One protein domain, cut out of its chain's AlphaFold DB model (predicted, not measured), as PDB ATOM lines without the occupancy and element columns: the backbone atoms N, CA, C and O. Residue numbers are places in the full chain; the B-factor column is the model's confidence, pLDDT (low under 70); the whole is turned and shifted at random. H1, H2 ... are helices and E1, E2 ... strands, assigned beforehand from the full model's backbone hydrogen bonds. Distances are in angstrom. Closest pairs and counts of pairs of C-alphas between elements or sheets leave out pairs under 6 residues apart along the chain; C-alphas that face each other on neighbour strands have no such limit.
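Overview. This is residues 92 to 182 of the 192 residues of the protein "Chitin-binding type-1 domain-containing protein" of Anaeromyces robustus (UniProt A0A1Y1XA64). Little of this domain is regular structure: a small, strongly twisted antiparallel sheet, with E1, E3, E4 and E5 paired in a ring and E2 at the edge, makes one lobe; loops of residues 148 to 176 and short H1 make the other. The 91 printed residues, 36 in named elements, hold E1 to E5, then H1: mostly strand. The whole is compact, radius of gyration of the C-alphas 13.4 A, spanning 38 by 31 by 17 A.

Along the chain. E1, residues 92 to 102, begins at C-alpha (-42.716, -12.626, 84.260), is 19.0 A long and bends by 101 degrees at residue 95. E2 is 116 to 118, E3 122 to 130, E4 137 to 139, E5 142 to 147. H1, 177 to 180, ends at C-alpha (-21.487, -17.777, 94.199).

Arrangement. E2 and E3 lie on one side of E1, E5 on the other side; N 94 and O 126, 3.1 A, and N 99 and O 145, 2.9 A, are within hydrogen-bond range. E3, E4 and E5 form a meander, successive antiparallel neighbours. H1, too short for O i to N i+4 pairs, is not on the sheet.

Size, cuts and confidence. The printed part has no cut. Links E1 to E2 and E5 to H1 are long. Residues 107 to 114, 132 to 133, 149 to 150 and 182 have pLDDT under 70.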
ATOM      1  N   TYR A  92     -42.297 -12.648  82.865       82.38
ATOM      2  CA  TYR A  92     -42.716 -12.626  84.260       82.38
ATOM      3  C   TYR A  92     -43.743 -11.528  84.490       82.38
ATOM      4  O   TYR A  92     -43.666 -10.455  83.891       82.38
ATOM      5  N   LEU A  93     -44.716 -11.801  85.358       87.12
ATOM      6  CA  LEU A  93     -45.699 -10.828  85.824       87.12
ATOM      7  C   LEU A  93     -45.434 -10.553  87.299       87.12
ATOM      8  O   LEU A  93     -45.425 -11.479  88.107       87.12
ATOM      9  N   GLY A  94     -45.246  -9.289  87.658       87.12
ATOM     10  CA  GLY A  94     -44.953  -8.927  89.036       87.12
ATOM     11  C   GLY A  94     -45.113  -7.442  89.312       87.12
ATOM     12  O   GLY A  94     -45.345  -6.636  88.412       87.12
ATOM     13  N   THR A  95     -44.993  -7.087  90.588       90.69
ATOM     14  CA  THR A  95     -44.950  -5.692  91.028       90.69
ATOM     15  C   THR A  95     -43.495  -5.293  91.224       90.69
ATOM     16  O   THR A  95     -42.829  -5.832  92.102       90.69
ATOM     17  N   LEU A  96     -43.006  -4.362  90.404       90.12
ATOM     18  CA  LEU A  96     -41.629  -3.871  90.456       90.12
ATOM     19  C   LEU A  96     -41.619  -2.352  90.518       90.12
ATOM     20  O   LEU A  96     -42.371  -1.684  89.807       90.12
ATOM     21  N   LYS A  97     -40.715  -1.795  91.324       92.94
ATOM     22  CA  LYS A  97     -40.359  -0.385  91.197       92.94
ATOM     23  C   LYS A  97     -39.374  -0.236  90.059       92.94
ATOM     24  O   LYS A  97     -38.214  -0.608  90.206       92.94
ATOM     25  N   LEU A  98     -39.853   0.286  88.938       92.38
ATOM     26  CA  LEU A  98     -39.043   0.530  87.754       92.38
ATOM     27  C   LEU A  98     -38.518   1.960  87.769       92.38
ATOM     28  O   LEU A  98     -39.257   2.893  88.082       92.38
ATOM     29  N   PHE A  99     -37.244   2.117  87.422       92.38
ATOM     30  CA  PHE A  99     -36.591   3.414  87.299       92.38
ATOM     31  C   PHE A  99     -35.472   3.387  86.259       92.38
ATOM     32  O   PHE A  99     -35.050   2.320  85.804       92.38
ATOM     33  N   ASP A 100     -34.979   4.573  85.892       89.88
ATOM     34  CA  ASP A 100     -33.875   4.738  84.942       89.88
ATOM     35  C   ASP A 100     -34.124   3.932  83.659       89.88
ATOM     36  O   ASP A 100     -33.313   3.103  83.278       89.88
ATOM     37  N   CYS A 101     -35.285   4.088  83.032       87.06
ATOM     38  CA  CYS A 101     -35.669   3.290  81.874       87.06
ATOM     39  C   CYS A 101     -34.983   3.763  80.591       87.06
ATOM     40  O   CYS A 101     -34.967   4.959  80.282       87.06
ATOM     41  N   ARG A 102     -34.423   2.816  79.834       84.25
ATOM     42  CA  ARG A 102     -33.526   3.088  78.704       84.25
ATOM     43  C   ARG A 102     -33.928   2.359  77.431       84.25
ATOM     44  O   ARG A 102     -34.658   1.372  77.468       84.25
ATOM     45  N   THR A 103     -33.440   2.852  76.299       76.69
ATOM     46  CA  THR A 103     -33.655   2.245  74.975       76.69
ATOM     47  C   THR A 103     -32.950   0.898  74.822       76.69
ATOM     48  O   THR A 103     -33.385   0.062  74.038       76.69
ATOM     49  N   SER A 104     -31.878   0.668  75.583       76.75
ATOM     50  CA  SER A 104     -31.063  -0.546  75.550       76.75
ATOM     51  C   SER A 104     -30.444  -0.811  76.923       76.75
ATOM     52  O   SER A 104     -30.236   0.117  77.709       76.75
ATOM     53  N   HIS A 105     -30.123  -2.072  77.207       76.81
ATOM     54  CA  HIS A 105     -29.325  -2.484  78.362       76.81
ATOM     55  C   HIS A 105     -27.811  -2.373  78.140       76.81
ATOM     56  O   HIS A 105     -27.056  -2.382  79.113       76.81
ATOM     57  N   LEU A 106     -27.353  -2.275  76.887       72.62
ATOM     58  CA  LEU A 106     -25.932  -2.208  76.546       72.62
ATOM     59  C   LEU A 106     -25.346  -0.841  76.930       72.62
ATOM     60  O   LEU A 106     -25.881   0.205  76.561       72.62
ATOM     61  N   ARG A 107     -24.214  -0.845  77.645       61.19
ATOM     62  CA  ARG A 107     -23.421   0.359  77.949       61.19
ATOM     63  C   ARG A 107     -22.312   0.502  76.890       61.19
ATOM     64  O   ARG A 107     -21.447  -0.363  76.832       61.19
ATOM     65  N   GLY A 108     -22.325   1.551  76.057       55.59
ATOM     66  CA  GLY A 108     -21.281   1.802  75.042       55.59
ATOM     67  C   GLY A 108     -21.714   2.705  73.875       55.59
ATOM     68  O   GLY A 108     -22.871   3.116  73.819       55.59
ATOM     69  N   ASN A 109     -20.790   2.985  72.939       52.66
ATOM     70  CA  ASN A 109     -20.996   3.784  71.711       52.66
ATOM     71  C   ASN A 109     -21.810   3.026  70.644       52.66
ATOM     72  O   ASN A 109     -21.407   2.913  69.487       52.66
ATOM     73  N   ASN A 110     -22.955   2.477  71.032       58.03
ATOM     74  CA  ASN A 110     -23.906   1.908  70.089       58.03
ATOM     75  C   ASN A 110     -24.845   3.045  69.680       58.03
ATOM     76  O   ASN A 110     -25.267   3.809  70.545       58.03
ATOM     77  N   ALA A 111     -25.202   3.149  68.398       54.81
ATOM     78  CA  ALA A 111     -25.993   4.269  67.863       54.81
ATOM     79  C   ALA A 111     -27.355   4.498  68.562       54.81
ATOM     80  O   ALA A 111     -27.951   5.553  68.394       54.81
ATOM     81  N   HIS A 112     -27.820   3.533  69.369       57.44
ATOM     82  CA  HIS A 112     -29.055   3.596  70.162       57.44
ATOM     83  C   HIS A 112     -28.854   3.145  71.627       57.44
ATOM     84  O   HIS A 112     -29.798   2.734  72.310       57.44
ATOM     85  N   GLY A 113     -27.603   3.148  72.103       61.72
ATOM     86  CA  GLY A 113     -27.198   2.608  73.396       61.72
ATOM     87  C   GLY A 113     -27.562   3.521  74.566       61.72
ATOM     88  O   GLY A 113     -27.004   4.600  74.720       61.72
ATOM     89  N   ASN A 114     -28.436   3.035  75.451       69.06
ATOM     90  CA  ASN A 114     -28.667   3.585  76.793       69.06
ATOM     91  C   ASN A 114     -29.226   5.030  76.855       69.06
ATOM     92  O   ASN A 114     -29.046   5.743  77.851       69.06
ATOM     93  N   GLU A 115     -29.953   5.473  75.829       77.00
ATOM     94  CA  GLU A 115     -30.688   6.740  75.874       77.00
ATOM     95  C   GLU A 115     -31.884   6.645  76.825       77.00
ATOM     96  O   GLU A 115     -32.432   5.565  77.064       77.00
ATOM     97  N   LYS A 116     -32.289   7.780  77.406       81.25
ATOM     98  CA  LYS A 116     -33.437   7.845  78.315       81.25
ATOM     99  C   LYS A 116     -34.727   7.551  77.548       81.25
ATOM    100  O   LYS A 116     -35.080   8.293  76.643       81.25
ATOM    101  N   TYR A 117     -35.428   6.487  77.932       76.69
ATOM    102  CA  TYR A 117     -36.652   6.020  77.270       76.69
ATOM    103  C   TYR A 117     -37.930   6.465  77.985       76.69
ATOM    104  O   TYR A 117     -38.941   6.750  77.350       76.69
ATOM    105  N   SER A 118     -37.899   6.501  79.316       80.75
ATOM    106  CA  SER A 118     -39.043   6.899  80.131       80.75
ATOM    107  C   SER A 118     -38.576   7.562  81.423       80.75
ATOM    108  O   SER A 118     -37.564   7.169  82.003       80.75
ATOM    109  N   ASP A 119     -39.344   8.553  81.874       84.75
ATOM    110  CA  ASP A 119     -39.235   9.190  83.191       84.75
ATOM    111  C   ASP A 119     -39.803   8.335  84.333       84.75
ATOM    112  O   ASP A 119     -39.857   8.791  85.475       84.75
ATOM    113  N   LEU A 120     -40.244   7.104  84.042       88.75
ATOM    114  CA  LEU A 120     -40.825   6.216  85.037       88.75
ATOM    115  C   LEU A 120     -39.887   6.054  86.239       88.75
ATOM    116  O   LEU A 120     -38.720   5.691  86.097       88.75
ATOM    117  N   ASN A 121     -40.437   6.314  87.422       93.69
ATOM    118  CA  ASN A 121     -39.831   6.059  88.722       93.69
ATOM    119  C   ASN A 121     -40.953   5.714  89.709       93.69
ATOM    120  O   ASN A 121     -41.358   6.538  90.529       93.69
ATOM    121  N   ALA A 122     -41.538   4.531  89.544       94.06
ATOM    122  CA  ALA A 122     -42.725   4.126  90.286       94.06
ATOM    123  C   ALA A 122     -42.823   2.606  90.414       94.06
ATOM    124  O   ALA A 122     -42.312   1.855  89.580       94.06
ATOM    125  N   THR A 123     -43.531   2.166  91.452       94.12
ATOM    126  CA  THR A 123     -43.948   0.774  91.623       94.12
ATOM    127  C   THR A 123     -45.141   0.491  90.725       94.12
ATOM    128  O   THR A 123     -46.207   1.077  90.900       94.12
ATOM    129  N   VAL A 124     -44.955  -0.404  89.759       90.81
ATOM    130  CA  VAL A 124     -45.962  -0.759  88.759       90.81
ATOM    131  C   VAL A 124     -46.167  -2.268  88.722       90.81
ATOM    132  O   VAL A 124     -45.222  -3.042  88.881       90.81
ATOM    133  N   ASN A 125     -47.410  -2.692  88.484       90.75
ATOM    134  CA  ASN A 125     -47.668  -4.053  88.035       90.75
ATOM    135  C   ASN A 125     -47.281  -4.122  86.559       90.75
ATOM    136  O   ASN A 125     -47.831  -3.399  85.726       90.75
ATOM    137  N   VAL A 126     -46.274  -4.928  86.257       86.81
ATOM    138  CA  VAL A 126     -45.658  -4.959  84.944       86.81
ATOM    139  C   VAL A 126     -45.390  -6.391  84.546       86.81
ATOM    140  O   VAL A 126     -45.002  -7.236  85.354       86.81
ATOM    141  N   ARG A 127     -45.584  -6.649  83.258       86.81
ATOM    142  CA  ARG A 127     -45.005  -7.818  82.629       86.81
ATOM    143  C   ARG A 127     -43.673  -7.442  82.013       86.81
ATOM    144  O   ARG A 127     -43.578  -6.439  81.302       86.81
ATOM    145  N   TYR A 128     -42.668  -8.250  82.282       86.31
ATOM    146  CA  TYR A 128     -41.302  -7.963  81.895       86.31
ATOM    147  C   TYR A 128     -40.565  -9.235  81.494       86.31
ATOM    148  O   TYR A 128     -40.962 -10.346  81.842       86.31
ATOM    149  N   PHE A 129     -39.483  -9.050  80.755       81.81
ATOM    150  CA  PHE A 129     -38.568 -10.105  80.366       81.81
ATOM    151  C   PHE A 129     -37.239  -9.903  81.075       81.81
ATOM    152  O   PHE A 129     -36.724  -8.781  81.162       81.81
ATOM    153  N   VAL A 130     -36.694 -10.999  81.589       78.75
ATOM    154  CA  VAL A 130     -35.399 -11.009  82.269       78.75
ATOM    155  C   VAL A 130     -34.342 -11.524  81.322       78.75
ATOM    156  O   VAL A 130     -34.532 -12.535  80.647       78.75
ATOM    157  N   PHE A 131     -33.204 -10.845  81.327       72.94
ATOM    158  CA  PHE A 131     -32.054 -11.227  80.539       72.94
ATOM    159  C   PHE A 131     -30.849 -11.392  81.472       72.94
ATOM    160  O   PHE A 131     -30.448 -10.433  82.139       72.94
ATOM    161  N   PRO A 132     -30.295 -12.610  81.560       67.75
ATOM    162  CA  PRO A 132     -29.035 -12.887  82.237       67.75
ATOM    163  C   PRO A 132     -27.939 -11.887  81.897       67.75
ATOM    164  O   PRO A 132     -27.815 -11.481  80.745       67.75
ATOM    165  N   GLY A 133     -27.104 -11.531  82.872       68.62
ATOM    166  CA  GLY A 133     -25.975 -10.636  82.608       68.62
ATOM    167  C   GLY A 133     -26.296  -9.148  82.726       68.62
ATOM    168  O   GLY A 133     -25.371  -8.339  82.684       68.62
ATOM    169  N   TYR A 134     -27.566  -8.766  82.902       75.19
ATOM    170  CA  TYR A 134     -27.975  -7.360  82.886       75.19
ATOM    171  C   TYR A 134     -28.688  -6.927  84.172       75.19
ATOM    172  O   TYR A 134     -29.451  -7.680  84.780       75.19
ATOM    173  N   ASP A 135     -28.455  -5.671  84.570       77.62
ATOM    174  CA  ASP A 135     -29.044  -5.012  85.748       77.62
ATOM    175  C   ASP A 135     -30.431  -4.406  85.463       77.62
ATOM    176  O   ASP A 135     -30.886  -3.505  86.173       77.62
ATOM    177  N   ARG A 136     -31.087  -4.855  84.387       85.56
ATOM    178  CA  ARG A 136     -32.321  -4.281  83.848       85.56
ATOM    179  C   ARG A 136     -33.284  -5.373  83.409       85.56
ATOM    180  O   ARG A 136     -32.864  -6.405  82.892       85.56
ATOM    181  N   VAL A 137     -34.573  -5.094  83.545       87.81
ATOM    182  CA  VAL A 137     -35.643  -5.879  82.925       87.81
ATOM    183  C   VAL A 137     -36.152  -5.158  81.687       87.81
ATOM    184  O   VAL A 137     -36.204  -3.927  81.648       87.81
ATOM    185  N   PHE A 138     -36.547  -5.919  80.674       86.12
ATOM    186  CA  PHE A 138     -37.199  -5.362  79.502       86.12
ATOM    187  C   PHE A 138     -38.712  -5.343  79.719       86.12
ATOM    188  O   PHE A 138     -39.321  -6.385  79.946       86.12
ATOM    189  N   SER A 139     -39.325  -4.166  79.667       85.38
ATOM    190  CA  SER A 139     -40.758  -3.959  79.904       85.38
ATOM    191  C   SER A 139     -41.368  -3.060  78.827       85.38
ATOM    192  O   SER A 139     -40.649  -2.506  77.993       85.38
ATOM    193  N   GLY A 140     -42.684  -2.837  78.885       79.56
ATOM    194  CA  GLY A 140     -43.350  -1.823  78.054       79.56
ATOM    195  C   GLY A 140     -42.801  -0.402  78.255       79.56
ATOM    196  O   GLY A 140     -42.994   0.461  77.408       79.56
ATOM    197  N   TYR A 141     -42.060  -0.171  79.342       81.88
ATOM    198  CA  TYR A 141     -41.360   1.078  79.631       81.88
ATOM    199  C   TYR A 141     -39.887   1.050  79.209       81.88
ATOM    200  O   TYR A 141     -39.124   1.911  79.628       81.88
ATOM    201  N   GLY A 142     -39.463   0.084  78.393       82.44
ATOM    202  CA  GLY A 142     -38.081  -0.072  77.944       82.44
ATOM    203  C   GLY A 142     -37.248  -0.930  78.893       82.44
ATOM    204  O   GLY A 142     -37.776  -1.720  79.681       82.44
ATOM    205  N   TRP A 143     -35.928  -0.780  78.802       86.06
ATOM    206  CA  TRP A 143     -34.955  -1.446  79.663       86.06
ATOM    207  C   TRP A 143     -34.797  -0.686  80.973       86.06
ATOM    208  O   TRP A 143     -34.002   0.251  81.082       86.06
ATOM    209  N   CYS A 144     -35.563  -1.081  81.978       88.50
ATOM    210  CA  CYS A 144     -35.613  -0.395  83.259       88.50
ATOM    211  C   CYS A 144     -34.741  -1.094  84.288       88.50
ATOM    212  O   CYS A 144     -34.743  -2.323  84.389       88.50
ATOM    213  N   ARG A 145     -34.040  -0.301  85.100       89.06
ATOM    214  CA  ARG A 145     -33.583  -0.799  86.394       89.06
ATOM    215  C   ARG A 145     -34.796  -1.051  87.270       89.06
ATOM    216  O   ARG A 145     -35.860  -0.459  87.074       89.06
ATOM    217  N   TYR A 146     -34.619  -1.933  88.233       89.81
ATOM    218  CA  TYR A 146     -35.657  -2.270  89.182       89.81
ATOM    219  C   TYR A 146     -35.083  -2.333  90.590       89.81
ATOM    220  O   TYR A 146     -33.917  -2.682  90.787       89.81
ATOM    221  N   GLU A 147     -35.897  -1.952  91.569       88.25
ATOM    222  CA  GLU A 147     -35.600  -2.240  92.968       88.25
ATOM    223  C   GLU A 147     -35.979  -3.699  93.223       88.25
ATOM    224  O   GLU A 147     -37.102  -4.106  92.918       88.25
ATOM    225  N   ASN A 148     -35.031  -4.492  93.720       78.81
ATOM    226  CA  ASN A 148     -35.230  -5.905  94.015       78.81
ATOM    227  C   ASN A 148     -35.537  -6.076  95.513       78.81
ATOM    228  O   ASN A 148     -34.599  -6.181  96.316       78.81
ATOM    229  N   PRO A 149     -36.819  -6.061  95.929       64.12
ATOM    230  CA  PRO A 149     -37.158  -6.214  97.331       64.12
ATOM    231  C   PRO A 149     -36.645  -7.570  97.822       64.12
ATOM    232  O   PRO A 149     -36.955  -8.617  97.257       64.12
ATOM    233  N   HIS A 150     -35.847  -7.541  98.891       69.94
ATOM    234  CA  HIS A 150     -35.256  -8.724  99.526       69.94
ATOM    235  C   HIS A 150     -34.200  -9.469  98.693       69.94
ATOM    236  O   HIS A 150     -33.857 -10.599  99.039       69.94
ATOM    237  N   GLY A 151     -33.670  -8.854  97.628       82.12
ATOM    238  CA  GLY A 151     -32.569  -9.416  96.841       82.12
ATOM    239  C   GLY A 151     -32.910 -10.770  96.221       82.12
ATOM    240  O   GLY A 151     -32.076 -11.666  96.225       82.12
ATOM    241  N   LYS A 152     -34.147 -10.960  95.758       86.44
ATOM    242  CA  LYS A 152     -34.625 -12.226  95.194       86.44
ATOM    243  C   LYS A 152     -34.098 -12.458  93.786       86.44
ATOM    244  O   LYS A 152     -33.994 -11.537  92.989       86.44
ATOM    245  N   CYS A 153     -33.791 -13.699  93.445       86.00
ATOM    246  CA  CYS A 153     -33.277 -14.041  92.122       86.00
ATOM    247  C   CYS A 153     -33.606 -15.476  91.721       86.00
ATOM    248  O   CYS A 153     -34.098 -16.268  92.525       86.00
ATOM    249  N   GLY A 154     -33.299 -15.819  90.473       79.69
ATOM    250  CA  GLY A 154     -33.518 -17.153  89.929       79.69
ATOM    251  C   GLY A 154     -34.869 -17.282  89.236       79.69
ATOM    252  O   GLY A 154     -35.717 -16.395  89.316       79.69
ATOM    253  N   GLU A 155     -35.051 -18.406  88.546       77.12
ATOM    254  CA  GLU A 155     -36.200 -18.661  87.669       77.12
ATOM    255  C   GLU A 155     -37.546 -18.560  88.396       77.12
ATOM    256  O   GLU A 155     -38.478 -17.983  87.847       77.12
ATOM    257  N   GLU A 156     -37.624 -19.043  89.641       79.38
ATOM    258  CA  GLU A 156     -38.842 -18.992  90.465       79.38
ATOM    259  C   GLU A 156     -39.271 -17.562  90.809       79.38
ATOM    260  O   GLU A 156     -40.460 -17.278  90.921       79.38
ATOM    261  N   ASN A 157     -38.302 -16.656  90.971       81.00
ATOM    262  CA  ASN A 157     -38.567 -15.250  91.270       81.00
ATOM    263  C   ASN A 157     -38.636 -14.398  89.997       81.00
ATOM    264  O   ASN A 157     -39.117 -13.272  90.050       81.00
ATOM    265  N   GLY A 158     -38.127 -14.908  88.871       80.50
ATOM    266  CA  GLY A 158     -38.019 -14.159  87.626       80.50
ATOM    267  C   GLY A 158     -37.206 -12.888  87.783       80.50
ATOM    268  O   GLY A 158     -37.644 -11.834  87.335       80.50
ATOM    269  N   LEU A 159     -36.069 -12.950  88.480       84.81
ATOM    270  CA  LEU A 159     -35.201 -11.798  88.734       84.81
ATOM    271  C   LEU A 159     -33.725 -12.206  88.668       84.81
ATOM    272  O   LEU A 159     -33.354 -13.352  88.936       84.81
ATOM    273  N   THR A 160     -32.875 -11.246  88.318       80.25
ATOM    274  CA  THR A 160     -31.412 -11.359  88.350       80.25
ATOM    275  C   THR A 160     -30.846 -10.574  89.528       80.25
ATOM    276  O   THR A 160     -31.500  -9.709  90.108       80.25
ATOM    277  N   CYS A 161     -29.613 -10.882  89.912       79.88
ATOM    278  CA  CYS A 161     -28.910 -10.054  90.881       79.88
ATOM    279  C   CYS A 161     -28.320  -8.812  90.225       79.88
ATOM    280  O   CYS A 161     -28.157  -8.758  89.001       79.88
ATOM    281  N   HIS A 162     -27.997  -7.807  91.039       75.12
ATOM    282  CA  HIS A 162     -27.288  -6.641  90.540       75.12
ATOM    283  C   HIS A 162     -25.891  -7.029  90.034       75.12
ATOM    284  O   HIS A 162     -25.371  -8.116  90.292       75.12
ATOM    285  N   TYR A 163     -25.275  -6.120  89.278       70.94
ATOM    286  CA  TYR A 163     -23.925  -6.314  88.758       70.94
ATOM    287  C   TYR A 163     -22.946  -6.690  89.891       70.94
ATOM    288  O   TYR A 163     -22.908  -6.009  90.915       70.94
ATOM    289  N   GLN A 164     -22.151  -7.750  89.681       74.94
ATOM    290  CA  GLN A 164     -21.207  -8.348  90.649       74.94
ATOM    291  C   GLN A 164     -21.831  -9.072  91.856       74.94
ATOM    292  O   GLN A 164     -21.147  -9.304  92.853       74.94
ATOM    293  N   GLU A 165     -23.105  -9.443  91.792       81.19
ATOM    294  CA  GLU A 165     -23.734 -10.336  92.767       81.19
ATOM    295  C   GLU A 165     -24.082 -11.679  92.125       81.19
ATOM    296  O   GLU A 165     -24.391 -11.770  90.936       81.19
ATOM    297  N   CYS A 166     -24.050 -12.733  92.933       83.75
ATOM    298  CA  CYS A 166     -24.412 -14.084  92.535       83.75
ATOM    299  C   CYS A 166     -25.789 -14.450  93.078       83.75
ATOM    300  O   CYS A 166     -26.138 -14.090  94.204       83.75
ATOM    301  N   CYS A 167     -26.532 -15.237  92.305       85.19
ATOM    302  CA  CYS A 167     -27.765 -15.846  92.773       85.19
ATOM    303  C   CYS A 167     -27.480 -17.181  93.474       85.19
ATOM    304  O   CYS A 167     -27.036 -18.144  92.840       85.19
ATOM    305  N   SER A 168     -27.751 -17.237  94.779       86.81
ATOM    306  CA  SER A 168     -27.657 -18.459  95.581       86.81
ATOM    307  C   SER A 168     -28.680 -19.509  95.141       86.81
ATOM    308  O   SER A 168     -29.721 -19.197  94.562       86.81
ATOM    309  N   LYS A 169     -28.448 -20.771  95.523       84.06
ATOM    310  CA  LYS A 169     -29.414 -21.867  95.308       84.06
ATOM    311  C   LYS A 169     -30.759 -21.660  96.024       84.06
ATOM    312  O   LYS A 169     -31.701 -22.387  95.746       84.06
ATOM    313  N   TYR A 170     -30.825 -20.707  96.955       86.69
ATOM    314  CA  TYR A 170     -32.025 -20.353  97.713       86.69
ATOM    315  C   TYR A 170     -32.789 -19.166  97.097       86.69
ATOM    316  O   TYR A 170     -33.751 -18.685  97.693       86.69
ATOM    317  N   GLY A 171     -32.354 -18.667  95.933       86.38
ATOM    318  CA  GLY A 171     -33.017 -17.572  95.226       86.38
ATOM    319  C   GLY A 171     -32.775 -16.200  95.851       86.38
ATOM    320  O   GLY A 171     -33.665 -15.354  95.823       86.38
ATOM    321  N   TYR A 172     -31.589 -15.989  96.429       88.44
ATOM    322  CA  TYR A 172     -31.156 -14.702  96.988       88.44
ATOM    323  C   TYR A 172     -29.818 -14.244  96.419       88.44
ATOM    324  O   TYR A 172     -28.958 -15.082  96.140       88.44
ATOM    325  N   CYS A 173     -29.644 -12.932  96.307       86.75
ATOM    326  CA  CYS A 173     -28.457 -12.251  95.819       86.75
ATOM    327  C   CYS A 173     -27.448 -11.974  96.927       86.75
ATOM    328  O   CYS A 173     -27.812 -11.591  98.036       86.75
ATOM    329  N   GLY A 174     -26.167 -12.136  96.604       86.38
ATOM    330  CA  GLY A 174     -25.069 -11.816  97.507       86.38
ATOM    331  C   GLY A 174     -23.707 -12.014  96.854       86.38
ATOM    332  O   GLY A 174     -23.605 -12.494  95.726       86.38
ATOM    333  N   LYS A 175     -22.645 -11.618  97.562       86.12
ATOM    334  CA  LYS A 175     -21.263 -11.606  97.039       86.12
ATOM    335  C   LYS A 175     -20.349 -12.670  97.645       86.12
ATOM    336  O   LYS A 175     -19.220 -12.828  97.190       86.12
ATOM    337  N   THR A 176     -20.789 -13.364  98.695       87.94
ATOM    338  CA  THR A 176     -19.962 -14.390  99.344       87.94
ATOM    339  C   THR A 176     -20.007 -15.701  98.561       87.94
ATOM    340  O   THR A 176     -20.874 -15.930  97.714       87.94
ATOM    341  N   SER A 177     -19.068 -16.594  98.866       84.50
ATOM    342  CA  SER A 177     -18.978 -17.922  98.259       84.50
ATOM    343  C   SER A 177     -20.264 -18.745  98.413       84.50
ATOM    344  O   SER A 177     -20.596 -19.518  97.525       84.50
ATOM    345  N   GLU A 178     -21.044 -18.549  99.475       84.25
ATOM    346  CA  GLU A 178     -22.338 -19.223  99.679       84.25
ATOM    347  C   GLU A 178     -23.364 -18.891  98.585       84.25
ATOM    348  O   GLU A 178     -24.184 -19.732  98.209       84.25
ATOM    349  N   TYR A 179     -23.287 -17.678  98.036       85.81
ATOM    350  CA  TYR A 179     -24.125 -17.221  96.932       85.81
ATOM    351  C   TYR A 179     -23.529 -17.630  95.583       85.81
ATOM    352  O   TYR A 179     -24.254 -18.052  94.685       85.81
ATOM    353  N   CYS A 180     -22.203 -17.549  95.454       81.06
ATOM    354  CA  CYS A 180     -21.487 -17.777  94.199       81.06
ATOM    355  C   CYS A 180     -21.099 -19.237  93.914       81.06
ATOM    356  O   CYS A 180     -20.751 -19.548  92.782       81.06
ATOM    357  N   ASN A 181     -21.186 -20.150  94.883       75.31
ATOM    358  CA  ASN A 181     -20.854 -21.570  94.690       75.31
ATOM    359  C   ASN A 181     -22.078 -22.436  94.336       75.31
ATOM    360  O   ASN A 181     -21.995 -23.665  94.332       75.31
ATOM    361  N   ALA A 182     -23.232 -21.823  94.060       61.69
ATOM    362  CA  ALA A 182     -24.406 -22.531  93.558       61.69
ATOM    363  C   ALA A 182     -24.166 -23.049  92.123       61.69
ATOM    364  O   ALA A 182     -23.447 -22.431  91.347       61.69
TER     365      ALA A 182